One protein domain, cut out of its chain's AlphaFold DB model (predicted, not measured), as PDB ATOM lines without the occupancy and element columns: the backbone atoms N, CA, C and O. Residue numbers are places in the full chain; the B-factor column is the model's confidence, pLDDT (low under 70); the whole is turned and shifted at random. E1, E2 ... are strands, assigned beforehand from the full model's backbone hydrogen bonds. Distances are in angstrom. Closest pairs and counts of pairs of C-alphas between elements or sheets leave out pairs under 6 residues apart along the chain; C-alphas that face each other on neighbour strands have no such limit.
ATOM      1  N   ASN A  60     182.340 176.861 208.305       89.56
ATOM      2  CA  ASN A  60     183.589 176.534 208.980       89.56
ATOM      3  C   ASN A  60     183.328 175.265 209.789       89.56
ATOM      4  O   ASN A  60     182.371 175.227 210.562       89.56
ATOM      5  N   VAL A  61     184.155 174.240 209.603       89.94
ATOM      6  CA  VAL A  61     184.099 173.016 210.406       89.94
ATOM      7  C   VAL A  61     185.408 172.926 211.169       89.94
ATOM      8  O   VAL A  61     186.471 172.947 210.550       89.94
ATOM      9  N   ALA A  62     185.324 172.881 212.499       87.44
ATOM     10  CA  ALA A  62     186.503 172.798 213.353       87.44
ATOM     11  C   ALA A  62     187.380 171.608 212.941       87.44
ATOM     12  O   ALA A  62     186.869 170.542 212.592       87.44
ATOM     13  N   ASP A  63     188.693 171.837 212.940       84.56
ATOM     14  CA  ASP A  63     189.725 170.828 212.686       84.56
ATOM     15  C   ASP A  63     189.613 170.098 211.336       84.56
ATOM     16  O   ASP A  63     190.184 169.025 211.147       84.56
ATOM     17  N   LYS A  64     188.902 170.682 210.361       87.75
ATOM     18  CA  LYS A  64     188.820 170.156 208.996       87.75
ATOM     19  C   LYS A  64     189.357 171.143 207.977       87.75
ATOM     20  O   LYS A  64     189.122 172.347 208.047       87.75
ATOM     21  N   LYS A  65     190.044 170.590 206.983       89.38
ATOM     22  CA  LYS A  65     190.429 171.285 205.759       89.38
ATOM     23  C   LYS A  65     189.931 170.485 204.563       89.38
ATOM     24  O   LYS A  65     189.830 169.260 204.621       89.38
ATOM     25  N   PHE A  66     189.603 171.186 203.493       91.44
ATOM     26  CA  PHE A  66     188.883 170.646 202.352       91.44
ATOM     27  C   PHE A  66     189.701 170.769 201.077       91.44
ATOM     28  O   PHE A  66     190.443 171.735 200.903       91.44
ATOM     29  N   ALA A  67     189.494 169.844 200.142       91.69
ATOM     30  CA  ALA A  67     189.893 170.077 198.762       91.69
ATOM     31  C   ALA A  67     189.203 171.357 198.258       91.69
ATOM     32  O   ALA A  67     188.011 171.531 198.526       91.69
ATOM     33  N   PRO A  68     189.861 172.235 197.482       89.94
ATOM     34  CA  PRO A  68     189.298 173.528 197.082       89.94
ATOM     35  C   PRO A  68     188.207 173.442 195.994       89.94
ATOM     36  O   PRO A  68     188.029 174.359 195.192       89.94
ATOM     37  N   ARG A  69     187.459 172.333 195.934       91.56
ATOM     38  CA  ARG A  69     186.492 172.004 194.879       91.56
ATOM     39  C   ARG A  69     185.200 171.432 195.473       91.56
ATOM     40  O   ARG A  69     184.910 170.246 195.341       91.56
ATOM     41  N   ALA A  70     184.414 172.289 196.120       93.75
ATOM     42  CA  ALA A  70     183.085 171.926 196.612       93.75
ATOM     43  C   ALA A  70     182.104 171.625 195.463       93.75
ATOM     44  O   ALA A  70     182.107 172.313 194.437       93.75
ATOM     45  N   GLY A  71     181.232 170.636 195.662       95.94
ATOM     46  CA  GLY A  71     180.036 170.412 194.848       95.94
ATOM     47  C   GLY A  71     178.804 170.977 195.551       95.94
ATOM     48  O   GLY A  71     178.635 170.765 196.748       95.94
ATOM     49  N   MET A  72     177.941 171.701 194.837       97.62
ATOM     50  CA  MET A  72     176.677 172.193 195.392       97.62
ATOM     51  C   MET A  72     175.552 172.030 194.377       97.62
ATOM     52  O   MET A  72     175.661 172.506 193.248       97.62
ATOM     53  N   SER A  73     174.459 171.404 194.804       97.88
ATOM     54  CA  SER A  73     173.285 171.135 193.971       97.88
ATOM     55  C   SER A  73     171.991 171.437 194.724       97.88
ATOM     56  O   SER A  73     171.953 171.418 195.951       97.88
ATOM     57  N   TRP A  74     170.911 171.723 193.996       98.25
ATOM     58  CA  TRP A  74     169.574 171.857 194.579       98.25
ATOM     59  C   TRP A  74     168.880 170.495 194.612       98.25
ATOM     60  O   TRP A  74     168.834 169.805 193.594       98.25
ATOM     61  N   ASN A  75     168.317 170.117 195.753       98.31
ATOM     62  CA  ASN A  75     167.488 168.932 195.906       98.31
ATOM     63  C   ASN A  75     166.007 169.345 195.940       98.31
ATOM     64  O   ASN A  75     165.542 169.845 196.968       98.31
ATOM     65  N   PRO A  76     165.257 169.152 194.838       98.06
ATOM     66  CA  PRO A  76     163.866 169.579 194.753       98.06
ATOM     67  C   PRO A  76     162.928 168.742 195.626       98.06
ATOM     68  O   PRO A  76     161.945 169.290 196.113       98.06
ATOM     69  N   GLY A  77     163.233 167.461 195.861       97.50
ATOM     70  CA  GLY A  77     162.405 166.586 196.695       97.50
ATOM     71  C   GLY A  77     162.426 166.976 198.174       97.50
ATOM     72  O   GLY A  77     161.416 166.862 198.858       97.50
ATOM     73  N   LEU A  78     163.556 167.514 198.650       97.38
ATOM     74  CA  LEU A  78     163.698 168.012 200.023       97.38
ATOM     75  C   LEU A  78     163.514 169.527 200.162       97.38
ATOM     76  O   LEU A  78     163.424 170.023 201.283       97.38
ATOM     77  N   GLY A  79     163.528 170.275 199.056       98.00
ATOM     78  CA  GLY A  79     163.555 171.737 199.094       98.00
ATOM     79  C   GLY A  79     164.813 172.291 199.780       98.00
ATOM     80  O   GLY A  79     164.732 173.278 200.512       98.00
ATOM     81  N   LYS A  80     165.969 171.643 199.591       98.25
ATOM     82  CA  LYS A  80     167.242 172.017 200.233       98.25
ATOM     83  C   LYS A  80     168.402 171.994 199.233       98.25
ATOM     84  O   LYS A  80     168.429 171.190 198.309       98.25
ATOM     85  N   PHE A  81     169.406 172.833 199.445       98.44
ATOM     86  CA  PHE A  81     170.729 172.692 198.843       98.44
ATOM     87  C   PHE A  81     171.473 171.520 199.478       98.44
ATOM     88  O   PHE A  81     171.432 171.357 200.695       98.44
ATOM     89  N   MET A  82     172.179 170.750 198.655       98.06
ATOM     90  CA  MET A  82     173.151 169.740 199.064       98.06
ATOM     91  C   MET A  82     174.552 170.278 198.789       98.06
ATOM     92  O   MET A  82     174.846 170.655 197.654       98.06
ATOM     93  N   LEU A  83     175.402 170.315 199.812       97.88
ATOM     94  CA  LEU A  83     176.812 170.681 199.718       97.88
ATOM     95  C   LEU A  83     177.662 169.438 199.974       97.88
ATOM     96  O   LEU A  83     177.580 168.844 201.045       97.88
ATOM     97  N   THR A  84     178.482 169.070 198.998       97.31
ATOM     98  CA  THR A  84     179.378 167.917 199.054       97.31
ATOM     99  C   THR A  84     180.814 168.407 199.136       97.31
ATOM    100  O   THR A  84     181.281 169.144 198.263       97.31
ATOM    101  N   LEU A  85     181.517 167.993 200.188       96.06
ATOM    102  CA  LEU A  85     182.879 168.414 200.483       96.06
ATOM    103  C   LEU A  85     183.784 167.202 200.627       96.06
ATOM    104  O   LEU A  85     183.468 166.256 201.348       96.06
ATOM    105  N   VAL A  86     184.937 167.272 199.976       95.12
ATOM    106  CA  VAL A  86     186.026 166.325 200.193       95.12
ATOM    107  C   VAL A  86     186.995 166.933 201.195       95.12
ATOM    108  O   VAL A  86     187.379 168.095 201.049       95.12
ATOM    109  N   TYR A  87     187.364 166.170 202.217       92.56
ATOM    110  CA  TYR A  87     188.310 166.587 203.250       92.56
ATOM    111  C   TYR A  87     189.437 165.569 203.391       92.56
ATOM    112  O   TYR A  87     189.267 164.398 203.062       92.56
ATOM    113  N   ASP A  88     190.583 166.015 203.891       87.81
ATOM    114  CA  ASP A  88     191.644 165.108 204.321       87.81
ATOM    115  C   ASP A  88     191.335 164.618 205.747       87.81
ATOM    116  O   ASP A  88     191.175 165.455 206.645       87.81
ATOM    117  N   PRO A  89     191.171 163.301 205.980       82.50
ATOM    118  CA  PRO A  89     190.901 162.757 207.308       82.50
ATOM    119  C   PRO A  89     192.122 162.771 208.240       82.50
ATOM    120  O   PRO A  89     191.951 162.607 209.446       82.50
ATOM    121  N   THR A  90     193.331 162.981 207.718       70.62
ATOM    122  CA  THR A  90     194.596 162.939 208.462       70.62
ATOM    123  C   THR A  90     195.477 164.153 208.147       70.62
ATOM    124  O   THR A  90     196.628 163.958 207.759       70.62
ATOM    125  N   PRO A  91     194.996 165.406 208.274       63.34
ATOM    126  CA  PRO A  91     195.726 166.557 207.755       63.34
ATOM    127  C   PRO A  91     196.966 166.836 208.616       63.34
ATOM    128  O   PRO A  91     196.911 167.606 209.576       63.34
ATOM    129  N   ALA A  92     198.095 166.211 208.277       58.31
ATOM    130  CA  ALA A  92     199.387 166.480 208.895       58.31
ATOM    131  C   ALA A  92     199.931 167.830 208.406       58.31
ATOM    132  O   ALA A  92     200.563 168.562 209.170       58.31
ATOM    133  N   THR A  93     199.645 168.196 207.149       58.81
ATOM    134  CA  THR A  93     200.056 169.465 206.537       58.81
ATOM    135  C   THR A  93     198.964 170.055 205.625       58.81
ATOM    136  O   THR A  93     197.849 169.552 205.542       58.81
ATOM    137  N   THR A  94     199.220 171.207 204.990       60.66
ATOM    138  CA  THR A  94     198.306 171.827 204.003       60.66
ATOM    139  C   THR A  94     198.526 171.352 202.568       60.66
ATOM    140  O   THR A  94     197.703 171.673 201.717       60.66
ATOM    141  N   ASN A  95     199.612 170.619 202.308       60.62
ATOM    142  CA  ASN A  95     200.014 170.183 200.966       60.62
ATOM    143  C   ASN A  95     199.518 168.764 200.641       60.62
ATOM    144  O   ASN A  95     199.835 168.225 199.580       60.62
ATOM    145  N   ASP A  96     198.778 168.151 201.565       66.25
ATOM    146  CA  ASP A  96     198.256 166.801 201.422       66.25
ATOM    147  C   ASP A  96     197.071 166.779 200.449       66.25
ATOM    148  O   ASP A  96     196.192 167.644 200.460       66.25
ATOM    149  N   SER A  97     197.067 165.784 199.560       76.69
ATOM    150  CA  SER A  97     196.045 165.635 198.526       76.69
ATOM    151  C   SER A  97     195.030 164.562 198.928       76.69
ATOM    152  O   SER A  97     195.409 163.398 199.077       76.69
ATOM    153  N   PRO A  98     193.723 164.874 198.988       84.31
ATOM    154  CA  PRO A  98     192.692 163.892 199.323       84.31
ATOM    155  C   PRO A  98     192.340 162.965 198.141       84.31
ATOM    156  O   PRO A  98     191.380 162.200 198.200       84.31
ATOM    157  N   ARG A  99     193.123 163.004 197.055       84.12
ATOM    158  CA  ARG A  99     192.894 162.283 195.792       84.12
ATOM    159  C   ARG A  99     192.629 160.784 195.970       84.12
ATOM    160  O   ARG A  99     191.723 160.257 195.333       84.12
ATOM    161  N   PHE A 100     193.400 160.127 196.838       87.38
ATOM    162  CA  PHE A 100     193.368 158.671 197.050       87.38
ATOM    163  C   PHE A 100     192.802 158.263 198.413       87.38
ATOM    164  O   PHE A 100     192.264 157.169 198.573       87.38
ATOM    165  N   THR A 101     192.907 159.146 199.404       89.38
ATOM    166  CA  THR A 101     192.576 158.874 200.813       89.38
ATOM    167  C   THR A 101     191.638 159.925 201.406       89.38
ATOM    168  O   THR A 101     191.478 160.029 202.615       89.38
ATOM    169  N   GLY A 102     190.982 160.720 200.561       91.25
ATOM    170  CA  GLY A 102     190.022 161.725 200.995       91.25
ATOM    171  C   GLY A 102     188.799 161.114 201.666       91.25
ATOM    172  O   GLY A 102     188.258 160.096 201.221       91.25
ATOM    173  N   GLY A 103     188.337 161.780 202.717       94.38
ATOM    174  CA  GLY A 103     187.022 161.584 203.302       94.38
ATOM    175  C   GLY A 103     185.966 162.449 202.616       94.38
ATOM    176  O   GLY A 103     186.267 163.378 201.865       94.38
ATOM    177  N   LEU A 104     184.700 162.149 202.893       95.38
ATOM    178  CA  LEU A 104     183.550 162.800 202.277       95.38
ATOM    179  C   LEU A 104     182.585 163.337 203.337       95.38
ATOM    180  O   LEU A 104     182.277 162.654 204.315       95.38
ATOM    181  N   MET A 105     182.072 164.543 203.116       96.12
ATOM    182  CA  MET A 105     181.023 165.165 203.916       96.12
ATOM    183  C   MET A 105     179.889 165.657 203.013       96.12
ATOM    184  O   MET A 105     180.141 166.220 201.948       96.12
ATOM    185  N   VAL A 106     178.644 165.459 203.447       97.12
ATOM    186  CA  VAL A 106     177.442 165.978 202.781       97.12
ATOM    187  C   VAL A 106     176.625 166.772 203.788       97.12
ATOM    188  O   VAL A 106     176.332 166.294 204.888       97.12
ATOM    189  N   LEU A 107     176.255 167.991 203.403       97.62
ATOM    190  CA  LEU A 107     175.469 168.910 204.213       97.62
ATOM    191  C   LEU A 107     174.210 169.359 203.473       97.62
ATOM    192  O   LEU A 107     174.211 169.460 202.246       97.62
ATOM    193  N   LEU A 108     173.157 169.678 204.222       98.00
ATOM    194  CA  LEU A 108     171.908 170.231 203.710       98.00
ATOM    195  C   LEU A 108     171.663 171.644 204.236       98.00
ATOM    196  O   LEU A 108     172.000 171.961 205.373       98.00
ATOM    197  N   SER A 109     171.030 172.497 203.436       98.25
ATOM    198  CA  SER A 109     170.542 173.796 203.906       98.25
ATOM    199  C   SER A 109     169.367 174.295 203.073       98.25
ATOM    200  O   SER A 109     169.358 174.067 201.867       98.25
ATOM    201  N   PRO A 110     168.394 175.025 203.645       97.88
ATOM    202  CA  PRO A 110     167.394 175.727 202.839       97.88
ATOM    203  C   PRO A 110     168.002 176.805 201.921       97.88
ATOM    204  O   PRO A 110     167.392 177.157 200.915       97.88
ATOM    205  N   ASN A 111     169.200 177.321 202.225       98.19
ATOM    206  CA  ASN A 111     169.847 178.390 201.459       98.19
ATOM    207  C   ASN A 111     171.278 178.004 201.055       98.19
ATOM    208  O   ASN A 111     171.948 177.281 201.790       98.19
ATOM    209  N   PRO A 112     171.832 178.554 199.959       97.56
ATOM    210  CA  PRO A 112     173.183 178.201 199.519       97.56
ATOM    211  C   PRO A 112     174.282 178.758 200.440       97.56
ATOM    212  O   PRO A 112     175.449 178.440 200.256       97.56
ATOM    213  N   TRP A 113     173.933 179.607 201.412       97.94
ATOM    214  CA  TRP A 113     174.840 180.180 202.413       97.94
ATOM    215  C   TRP A 113     174.622 179.627 203.831       97.94
ATOM    216  O   TRP A 113     175.185 180.160 204.784       97.94
ATOM    217  N   GLY A 114     173.804 178.584 203.992       97.00
ATOM    218  CA  GLY A 114     173.496 178.006 205.296       97.00
ATOM    219  C   GLY A 114     172.212 178.555 205.954       97.00
ATOM    220  O   GLY A 114     171.479 179.341 205.349       97.00
ATOM    221  N   PRO A 115     171.917 178.154 207.207       96.88
ATOM    222  CA  PRO A 115     172.745 177.299 208.062       96.88
ATOM    223  C   PRO A 115     172.829 175.874 207.511       96.88
ATOM    224  O   PRO A 115     171.865 175.383 206.923       96.88
ATOM    225  N   TRP A 116     173.994 175.248 207.654       97.50
ATOM    226  CA  TRP A 116     174.261 173.910 207.131       97.50
ATOM    227  C   TRP A 116     174.057 172.844 208.204       97.50
ATOM    228  O   TRP A 116     174.577 172.955 209.310       97.50
ATOM    229  N   GLU A 117     173.339 171.792 207.839       96.69
ATOM    230  CA  GLU A 117     173.108 170.583 208.620       96.69
ATOM    231  C   GLU A 117     173.982 169.463 208.049       96.69
ATOM    232  O   GLU A 117     173.869 169.150 206.867       96.69
ATOM    233  N   THR A 118     174.859 168.855 208.850       96.25
ATOM    234  CA  THR A 118     175.658 167.710 208.380       96.25
ATOM    235  C   THR A 118     174.793 166.455 208.392       96.25
ATOM    236  O   THR A 118     174.363 166.029 209.457       96.25
ATOM    237  N   VAL A 119     174.570 165.853 207.223       96.31
ATOM    238  CA  VAL A 119     173.783 164.611 207.082       96.31
ATOM    239  C   VAL A 119     174.651 163.385 206.816       96.31
ATOM    240  O   VAL A 119     174.198 162.257 206.966       96.31
ATOM    241  N   PHE A 120     175.908 163.597 206.426       95.50
ATOM    242  CA  PHE A 120     176.896 162.537 206.288       95.50
ATOM    243  C   PHE A 120     178.303 163.089 206.508       95.50
ATOM    244  O   PHE A 120     178.650 164.154 205.999       95.50
ATOM    245  N   SER A 121     179.132 162.336 207.224       94.44
ATOM    246  CA  SER A 121     180.573 162.555 207.326       94.44
ATOM    247  C   SER A 121     181.240 161.201 207.507       94.44
ATOM    248  O   SER A 121     180.932 160.494 208.462       94.44
ATOM    249  N   SER A 122     182.158 160.840 206.615       93.88
ATOM    250  CA  SER A 122     182.765 159.504 206.608       93.88
ATOM    251  C   SER A 122     183.661 159.194 207.816       93.88
ATOM    252  O   SER A 122     183.972 158.033 208.050       93.88
ATOM    253  N   GLY A 123     184.134 160.206 208.550       90.81
ATOM    254  CA  GLY A 123     185.135 160.087 209.625       90.81
ATOM    255  C   GLY A 123     186.558 159.744 209.151       90.81
ATOM    256  O   GLY A 123     187.521 160.250 209.712       90.81
ATOM    257  N   THR A 124     186.680 158.933 208.101       91.00
ATOM    258  CA  THR A 124     187.928 158.448 207.492       91.00
ATOM    259  C   THR A 124     187.863 158.540 205.959       91.00
ATOM    260  O   THR A 124     186.910 159.107 205.405       91.00
ATOM    261  N   SER A 125     188.855 157.984 205.265       91.75
ATOM    262  CA  SER A 125     188.861 157.766 203.817       91.75
ATOM    263  C   SER A 125     187.559 157.113 203.350       91.75
ATOM    264  O   SER A 125     187.093 156.142 203.940       91.75
ATOM    265  N   TRP A 126     186.969 157.615 202.267       92.50
ATOM    266  CA  TRP A 126     185.708 157.088 201.742       92.50
ATOM    267  C   TRP A 126     185.833 156.733 200.258       92.50
ATOM    268  O   TRP A 126     186.353 157.552 199.517       92.50
ATOM    269  N   PRO A 127     185.361 155.565 199.783       89.81
ATOM    270  CA  PRO A 127     184.687 154.505 200.544       89.81
ATOM    271  C   PRO A 127     185.636 153.576 201.326       89.81
ATOM    272  O   PRO A 127     185.169 152.713 202.057       89.81
ATOM    273  N   GLY A 128     186.948 153.760 201.202       87.56
ATOM    274  CA  GLY A 128     187.959 152.974 201.922       87.56
ATOM    275  C   GLY A 128     189.365 153.542 201.743       87.56
ATOM    276  O   GLY A 128     190.164 153.530 202.672       87.56
ATOM    277  N   GLY A 129     189.609 154.168 200.587       87.12
ATOM    278  CA  GLY A 129     190.883 154.797 200.252       87.12
ATOM    279  C   GLY A 129     191.887 153.780 199.718       87.12
ATOM    280  O   GLY A 129     192.083 152.723 200.305       87.12
ATOM    281  N   SER A 130     192.505 154.100 198.590       85.06
ATOM    282  CA  SER A 130     193.507 153.254 197.941       85.06
ATOM    283  C   SER A 130     194.364 154.121 197.041       85.06
ATOM    284  O   SER A 130     193.860 155.038 196.393       85.06
ATOM    285  N   THR A 131     195.658 153.829 196.991       84.62
ATOM    286  CA  THR A 131     196.584 154.466 196.047       84.62
ATOM    287  C   THR A 131     196.566 153.792 194.675       84.62
ATOM    288  O   THR A 131     197.184 154.300 193.740       84.62
ATOM    289  N   ALA A 132     195.856 152.667 194.531       84.56
ATOM    290  CA  ALA A 132     195.642 152.032 193.243       84.56
ATOM    291  C   ALA A 132     194.651 152.846 192.393       84.56
ATOM    292  O   ALA A 132     193.579 153.258 192.841       84.56
ATOM    293  N   VAL A 133     195.028 153.082 191.137       88.12
ATOM    294  CA  VAL A 133     194.214 153.826 190.167       88.12
ATOM    295  C   VAL A 133     192.999 152.993 189.762       88.12
ATOM    296  O   VAL A 133     193.134 151.805 189.474       88.12
ATOM    297  N   CYS A 134     191.822 153.622 189.708       86.88
ATOM    298  CA  CYS A 134     190.533 152.986 189.411       86.88
ATOM    299  C   CYS A 134     190.214 151.742 190.270       86.88
ATOM    300  O   CYS A 134     189.522 150.846 189.788       86.88
ATOM    301  N   ASP A 135     190.711 151.646 191.507       84.88
ATOM    302  CA  ASP A 135     190.495 150.465 192.354       84.88
ATOM    303  C   ASP A 135     189.004 150.260 192.661       84.88
ATOM    304  O   ASP A 135     188.443 151.040 193.427       84.88
ATOM    305  N   PRO A 136     188.356 149.200 192.138       82.12
ATOM    306  CA  PRO A 136     186.912 149.014 192.240       82.12
ATOM    307  C   PRO A 136     186.420 148.748 193.674       82.12
ATOM    308  O   PRO A 136     185.211 148.764 193.909       82.12
ATOM    309  N   ALA A 137     187.327 148.460 194.612       80.75
ATOM    310  CA  ALA A 137     187.018 148.144 196.001       80.75
ATOM    311  C   ALA A 137     187.230 149.337 196.952       80.75
ATOM    312  O   ALA A 137     186.660 149.355 198.045       80.75
ATOM    313  N   GLY A 138     187.993 150.357 196.547       79.88
ATOM    314  CA  GLY A 138     188.185 151.576 197.328       79.88
ATOM    315  C   GLY A 138     189.041 152.608 196.601       79.88
ATOM    316  O   GLY A 138     190.102 152.274 196.119       79.88
ATOM    317  N   TRP A 139     188.618 153.876 196.539       84.69
ATOM    318  CA  TRP A 139     189.290 154.890 195.698       84.69
ATOM    319  C   TRP A 139     189.446 156.280 196.350       84.69
ATOM    320  O   TRP A 139     189.956 157.208 195.725       84.69
ATOM    321  N   GLY A 140     189.024 156.456 197.608       89.25
ATOM    322  CA  GLY A 140     189.030 157.769 198.270       89.25
ATOM    323  C   GLY A 140     188.028 158.755 197.649       89.25
ATOM    324  O   GLY A 140     187.513 158.546 196.557       89.25
ATOM    325  N   ALA A 141     187.708 159.857 198.324       92.00
ATOM    326  CA  ALA A 141     186.674 160.772 197.826       92.00
ATOM    327  C   ALA A 141     187.122 161.613 196.606       92.00
ATOM    328  O   ALA A 141     186.310 162.330 196.016       92.00
ATOM    329  N   GLY A 142     188.394 161.518 196.206       90.75
ATOM    330  CA  GLY A 142     188.965 162.262 195.089       90.75
ATOM    331  C   GLY A 142     189.295 163.708 195.444       90.75
ATOM    332  O   GLY A 142     189.437 164.086 196.598       90.75
ATOM    333  N   GLU A 143     189.426 164.553 194.430       89.38
ATOM    334  CA  GLU A 143     189.637 165.990 194.626       89.38
ATOM    335  C   GLU A 143     188.331 166.788 194.597       89.38
ATOM    336  O   GLU A 143     188.307 167.959 194.978       89.38
ATOM    337  N   ARG A 144     187.256 166.171 194.100       92.31
ATOM    338  CA  ARG A 144     185.904 166.717 194.036       92.31
ATOM    339  C   ARG A 144     184.899 165.576 194.083       92.31
ATOM    340  O   ARG A 144     185.075 164.562 193.410       92.31
ATOM    341  N   ALA A 145     183.803 165.824 194.786       94.56
ATOM    342  CA  ALA A 145     182.596 165.022 194.730       94.56
ATOM    343  C   ALA A 145     181.378 165.931 194.506       94.56
ATOM    344  O   ALA A 145     181.356 167.080 194.947       94.56
ATOM    345  N   ASP A 146     180.372 165.428 193.797       96.12
ATOM    346  CA  ASP A 146     179.154 166.158 193.458       96.12
ATOM    347  C   ASP A 146     177.942 165.223 193.475       96.12
ATOM    348  O   ASP A 146     178.061 164.024 193.230       96.12
ATOM    349  N   ILE A 147     176.766 165.782 193.748       97.44
ATOM    350  CA  ILE A 147     175.487 165.066 193.730       97.44
ATOM    351  C   ILE A 147     174.559 165.837 192.786       97.44
ATOM    352  O   ILE A 147     173.811 166.705 193.238       97.44
ATOM    353  N   PRO A 148     174.620 165.591 191.465       97.38
ATOM    354  CA  PRO A 148     173.877 166.394 190.508       97.38
ATOM    355  C   PRO A 148     172.368 166.196 190.663       97.38
ATOM    356  O   PRO A 148     171.882 165.065 190.676       97.38
ATOM    357  N   THR A 149     171.613 167.299 190.656       97.88
ATOM    358  CA  THR A 149     170.143 167.308 190.801       97.88
ATOM    359  C   THR A 149     169.422 166.320 189.878       97.88
ATOM    360  O   THR A 149     168.417 165.731 190.262       97.88
ATOM    361  N   LYS A 150     169.942 166.107 188.662       97.50
ATOM    362  CA  LYS A 150     169.360 165.203 187.657       97.50
ATOM    363  C   LYS A 150     169.293 163.736 188.111       97.50
ATOM    364  O   LYS A 150     168.472 162.992 187.590       97.50
ATOM    365  N   TYR A 151     170.150 163.327 189.045       97.31
ATOM    366  CA  TYR A 151     170.258 161.943 189.523       97.31
ATOM    367  C   TYR A 151     169.713 161.764 190.946       97.31
ATOM    368  O   TYR A 151     170.089 160.822 191.644       97.31
ATOM    369  N   LEU A 152     168.842 162.677 191.379       97.81
ATOM    370  CA  LEU A 152     168.070 162.554 192.611       97.81
ATOM    371  C   LEU A 152     166.748 161.832 192.331       97.81
ATOM    372  O   LEU A 152     166.128 162.045 191.287       97.81
ATOM    373  N   SER A 153     166.291 161.007 193.272       98.06
ATOM    374  CA  SER A 153     164.911 160.517 193.272       98.06
ATOM    375  C   SER A 153     163.919 161.666 193.469       98.06
ATOM    376  O   SER A 153     164.276 162.744 193.945       98.06
ATOM    377  N   ALA A 154     162.651 161.428 193.131       97.88
ATOM    378  CA  ALA A 154     161.593 162.433 193.252       97.88
ATOM    379  C   ALA A 154     161.416 162.957 194.690       97.88
ATOM    380  O   ALA A 154     161.185 164.146 194.883       97.88
ATOM    381  N   ASP A 155     161.578 162.090 195.695       97.25
ATOM    382  CA  ASP A 155     161.553 162.453 197.119       97.25
ATOM    383  C   ASP A 155     162.879 163.054 197.622       97.25
ATOM    384  O   ASP A 155     162.984 163.471 198.773       97.25
ATOM    385  N   GLY A 156     163.910 163.089 196.774       97.19
ATOM    386  CA  GLY A 156     165.224 163.624 197.096       97.19
ATOM    387  C   GLY A 156     166.065 162.770 198.046       97.19
ATOM    388  O   GLY A 156     167.148 163.216 198.427       97.19
ATOM    389  N   LYS A 157     165.611 161.577 198.456       97.00
ATOM    390  CA  LYS A 157     166.306 160.754 199.464       97.00
ATOM    391  C   LYS A 157     167.320 159.788 198.870       97.00
ATOM    392  O   LYS A 157     168.311 159.484 199.526       97.00
ATOM    393  N   THR A 158     167.105 159.317 197.645       98.06
ATOM    394  CA  THR A 158     168.069 158.500 196.897       98.06
ATOM    395  C   THR A 158     168.833 159.380 195.920       98.06
ATOM    396  O   THR A 158     168.244 160.197 195.215       98.06
ATOM    397  N   PHE A 159     170.146 159.193 195.845       97.06
ATOM    398  CA  PHE A 159     170.995 159.978 194.962       97.06
ATOM    399  C   PHE A 159     172.202 159.192 194.458       97.06
ATOM    400  O   PHE A 159     172.584 158.174 195.036       97.06
ATOM    401  N   TYR A 160     172.822 159.692 193.392       97.25
ATOM    402  CA  TYR A 160     174.123 159.226 192.925       97.25
ATOM    403  C   TYR A 160     175.162 160.319 193.140       97.25
ATOM    404  O   TYR A 160     174.997 161.451 192.682       97.25
ATOM    405  N   LEU A 161     176.223 159.963 193.852       95.69
ATOM    406  CA  LEU A 161     177.393 160.794 194.047       95.69
ATOM    407  C   LEU A 161     178.432 160.457 192.986       95.69
ATOM    408  O   LEU A 161     178.755 159.292 192.781       95.69
ATOM    409  N   PHE A 162     178.968 161.492 192.354       95.94
ATOM    410  CA  PHE A 162     180.017 161.423 191.348       95.94
ATOM    411  C   PHE A 162     181.285 162.011 191.944       95.94
ATOM    412  O   PHE A 162     181.253 163.108 192.495       95.94
ATOM    413  N   SER A 163     182.400 161.310 191.826       93.56
ATOM    414  CA  SER A 163     183.687 161.757 192.349       93.56
ATOM    415  C   SER A 163     184.809 161.463 191.369       93.56
ATOM    416  O   SER A 163     184.671 160.615 190.487       93.56
ATOM    417  N   SER A 164     185.924 162.166 191.546       90.12
ATOM    418  CA  SER A 164     187.183 161.883 190.853       90.12
ATOM    419  C   SER A 164     188.084 160.930 191.660       90.12
ATOM    420  O   SER A 164     189.309 161.059 191.616       90.12
ATOM    421  N   GLY A 165     187.492 160.072 192.498       89.62
ATOM    422  CA  GLY A 165     188.223 159.163 193.381       89.62
ATOM    423  C   GLY A 165     189.060 158.164 192.592       89.62
ATOM    424  O   GLY A 165     188.591 157.628 191.585       89.62
ATOM    425  N   GLY A 166     190.296 157.936 193.036       85.88
ATOM    426  CA  GLY A 166     191.223 156.995 192.405       85.88
ATOM    427  C   GLY A 166     191.577 157.363 190.965       85.88
ATOM    428  O   GLY A 166     191.900 156.470 190.192       85.88
ATOM    429  N   ASP A 167     191.478 158.651 190.605       89.19
ATOM    430  CA  ASP A 167     191.668 159.198 189.248       89.19
ATOM    431  C   ASP A 167     190.688 158.750 188.180       89.19
ATOM    432  O   ASP A 167     190.949 158.862 186.980       89.19
ATOM    433  N   CYS A 168     189.528 158.271 188.603       90.06
ATOM    434  CA  CYS A 168     188.548 157.709 187.695       90.06
ATOM    435  C   CYS A 168     187.180 158.330 187.954       90.06
ATOM    436  O   CYS A 168     186.949 159.010 188.958       90.06
ATOM    437  N   LEU A 169     186.265 158.140 187.003       92.06
ATOM    438  CA  LEU A 169     184.863 158.447 187.238       92.06
ATOM    439  C   LEU A 169     184.319 157.416 188.228       92.06
ATOM    440  O   LEU A 169     184.007 156.292 187.843       92.06
ATOM    441  N   SER A 170     184.192 157.824 189.485       91.69
ATOM    442  CA  SER A 170     183.767 156.950 190.572       91.69
ATOM    443  C   SER A 170     182.381 157.362 191.047       91.69
ATOM    444  O   SER A 170     182.157 158.519 191.421       91.69
ATOM    445  N   ILE A 171     181.438 156.420 191.003       93.88
ATOM    446  CA  ILE A 171     180.020 156.666 191.276       93.88
ATOM    447  C   ILE A 171     179.574 155.799 192.450       93.88
ATOM    448  O   ILE A 171     179.778 154.589 192.442       93.88
ATOM    449  N   ALA A 172     178.907 156.407 193.429       93.00
ATOM    450  CA  ALA A 172     178.273 155.686 194.529       93.00
ATOM    451  C   ALA A 172     176.798 156.064 194.652       93.00
ATOM    452  O   ALA A 172     176.421 157.224 194.486       93.00
ATOM    453  N   ARG A 173     175.958 155.086 194.990       95.31
ATOM    454  CA  ARG A 173     174.560 155.329 195.346       95.31
ATOM    455  C   ARG A 173     174.462 155.660 196.835       95.31
ATOM    456  O   ARG A 173     174.975 154.913 197.661       95.31
ATOM    457  N   GLY A 174     173.769 156.742 197.166       94.31
ATOM    458  CA  GLY A 174     173.460 157.151 198.534       94.31
ATOM    459  C   GLY A 174     171.962 157.115 198.823       94.31
ATOM    460  O   GLY A 174     171.135 157.258 197.917       94.31
ATOM    461  N   VAL A 175     171.622 156.921 200.099       96.62
ATOM    462  CA  VAL A 175     170.258 157.032 200.630       96.62
ATOM    463  C   VAL A 175     170.313 157.833 201.928       96.62
ATOM    464  O   VAL A 175     171.076 157.489 202.827       96.62
ATOM    465  N   LEU A 176     169.513 158.892 202.030       93.75
ATOM    466  CA  LEU A 176     169.297 159.611 203.284       93.75
ATOM    467  C   LEU A 176     168.304 158.827 204.143       93.75
ATOM    468  O   LEU A 176     167.151 158.646 203.749       93.75
TER     469      LEU A 176
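Overview. This is residues 60 to 176 of the 178 residues of an uncharacterized protein of Gemmatimonadales bacterium (UniProt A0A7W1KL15). With little regular structure, this domain is a twisted wall of four strands, E1 to E4, with the smaller hairpin E5 and E6 off one face and long loops between. It prints 117 residues, with no named helix and strands E1 to E6 in chain order, 37 residues, all strand. It is compact, radius of gyration of the C-alphas 13.6 A, spanning 37 by 31 by 19 A.

Arrangement. E1, residues 71 to 75, E2, 80 to 87, E3, 103 to 109, and E4, 117 to 121, make a meander of antiparallel hairpins, in that order, only just strongly twisted at 4.4 A off plane. Within hydrogen-bond range are N 73 and O 82, 3.0 A, N 85 and O 105, 2.9 A, and N 106 and O 120, 2.9 A. The antiparallel hairpin E5, 158 to 163, and E6, 170 to 175, has N 161 and O 172 at 2.8 A, and is apart from E1 to E4.

Along the chain. E2 is 22.0 A long, E3 20.5 A. E1 begins at C-alpha 71 (180.036, 170.412, 194.848).

Size, cuts and confidence. The printed part has no cut. Links E2 to E3 and E4 to E5 are long. Residues 91 to 96 have pLDDT under 70.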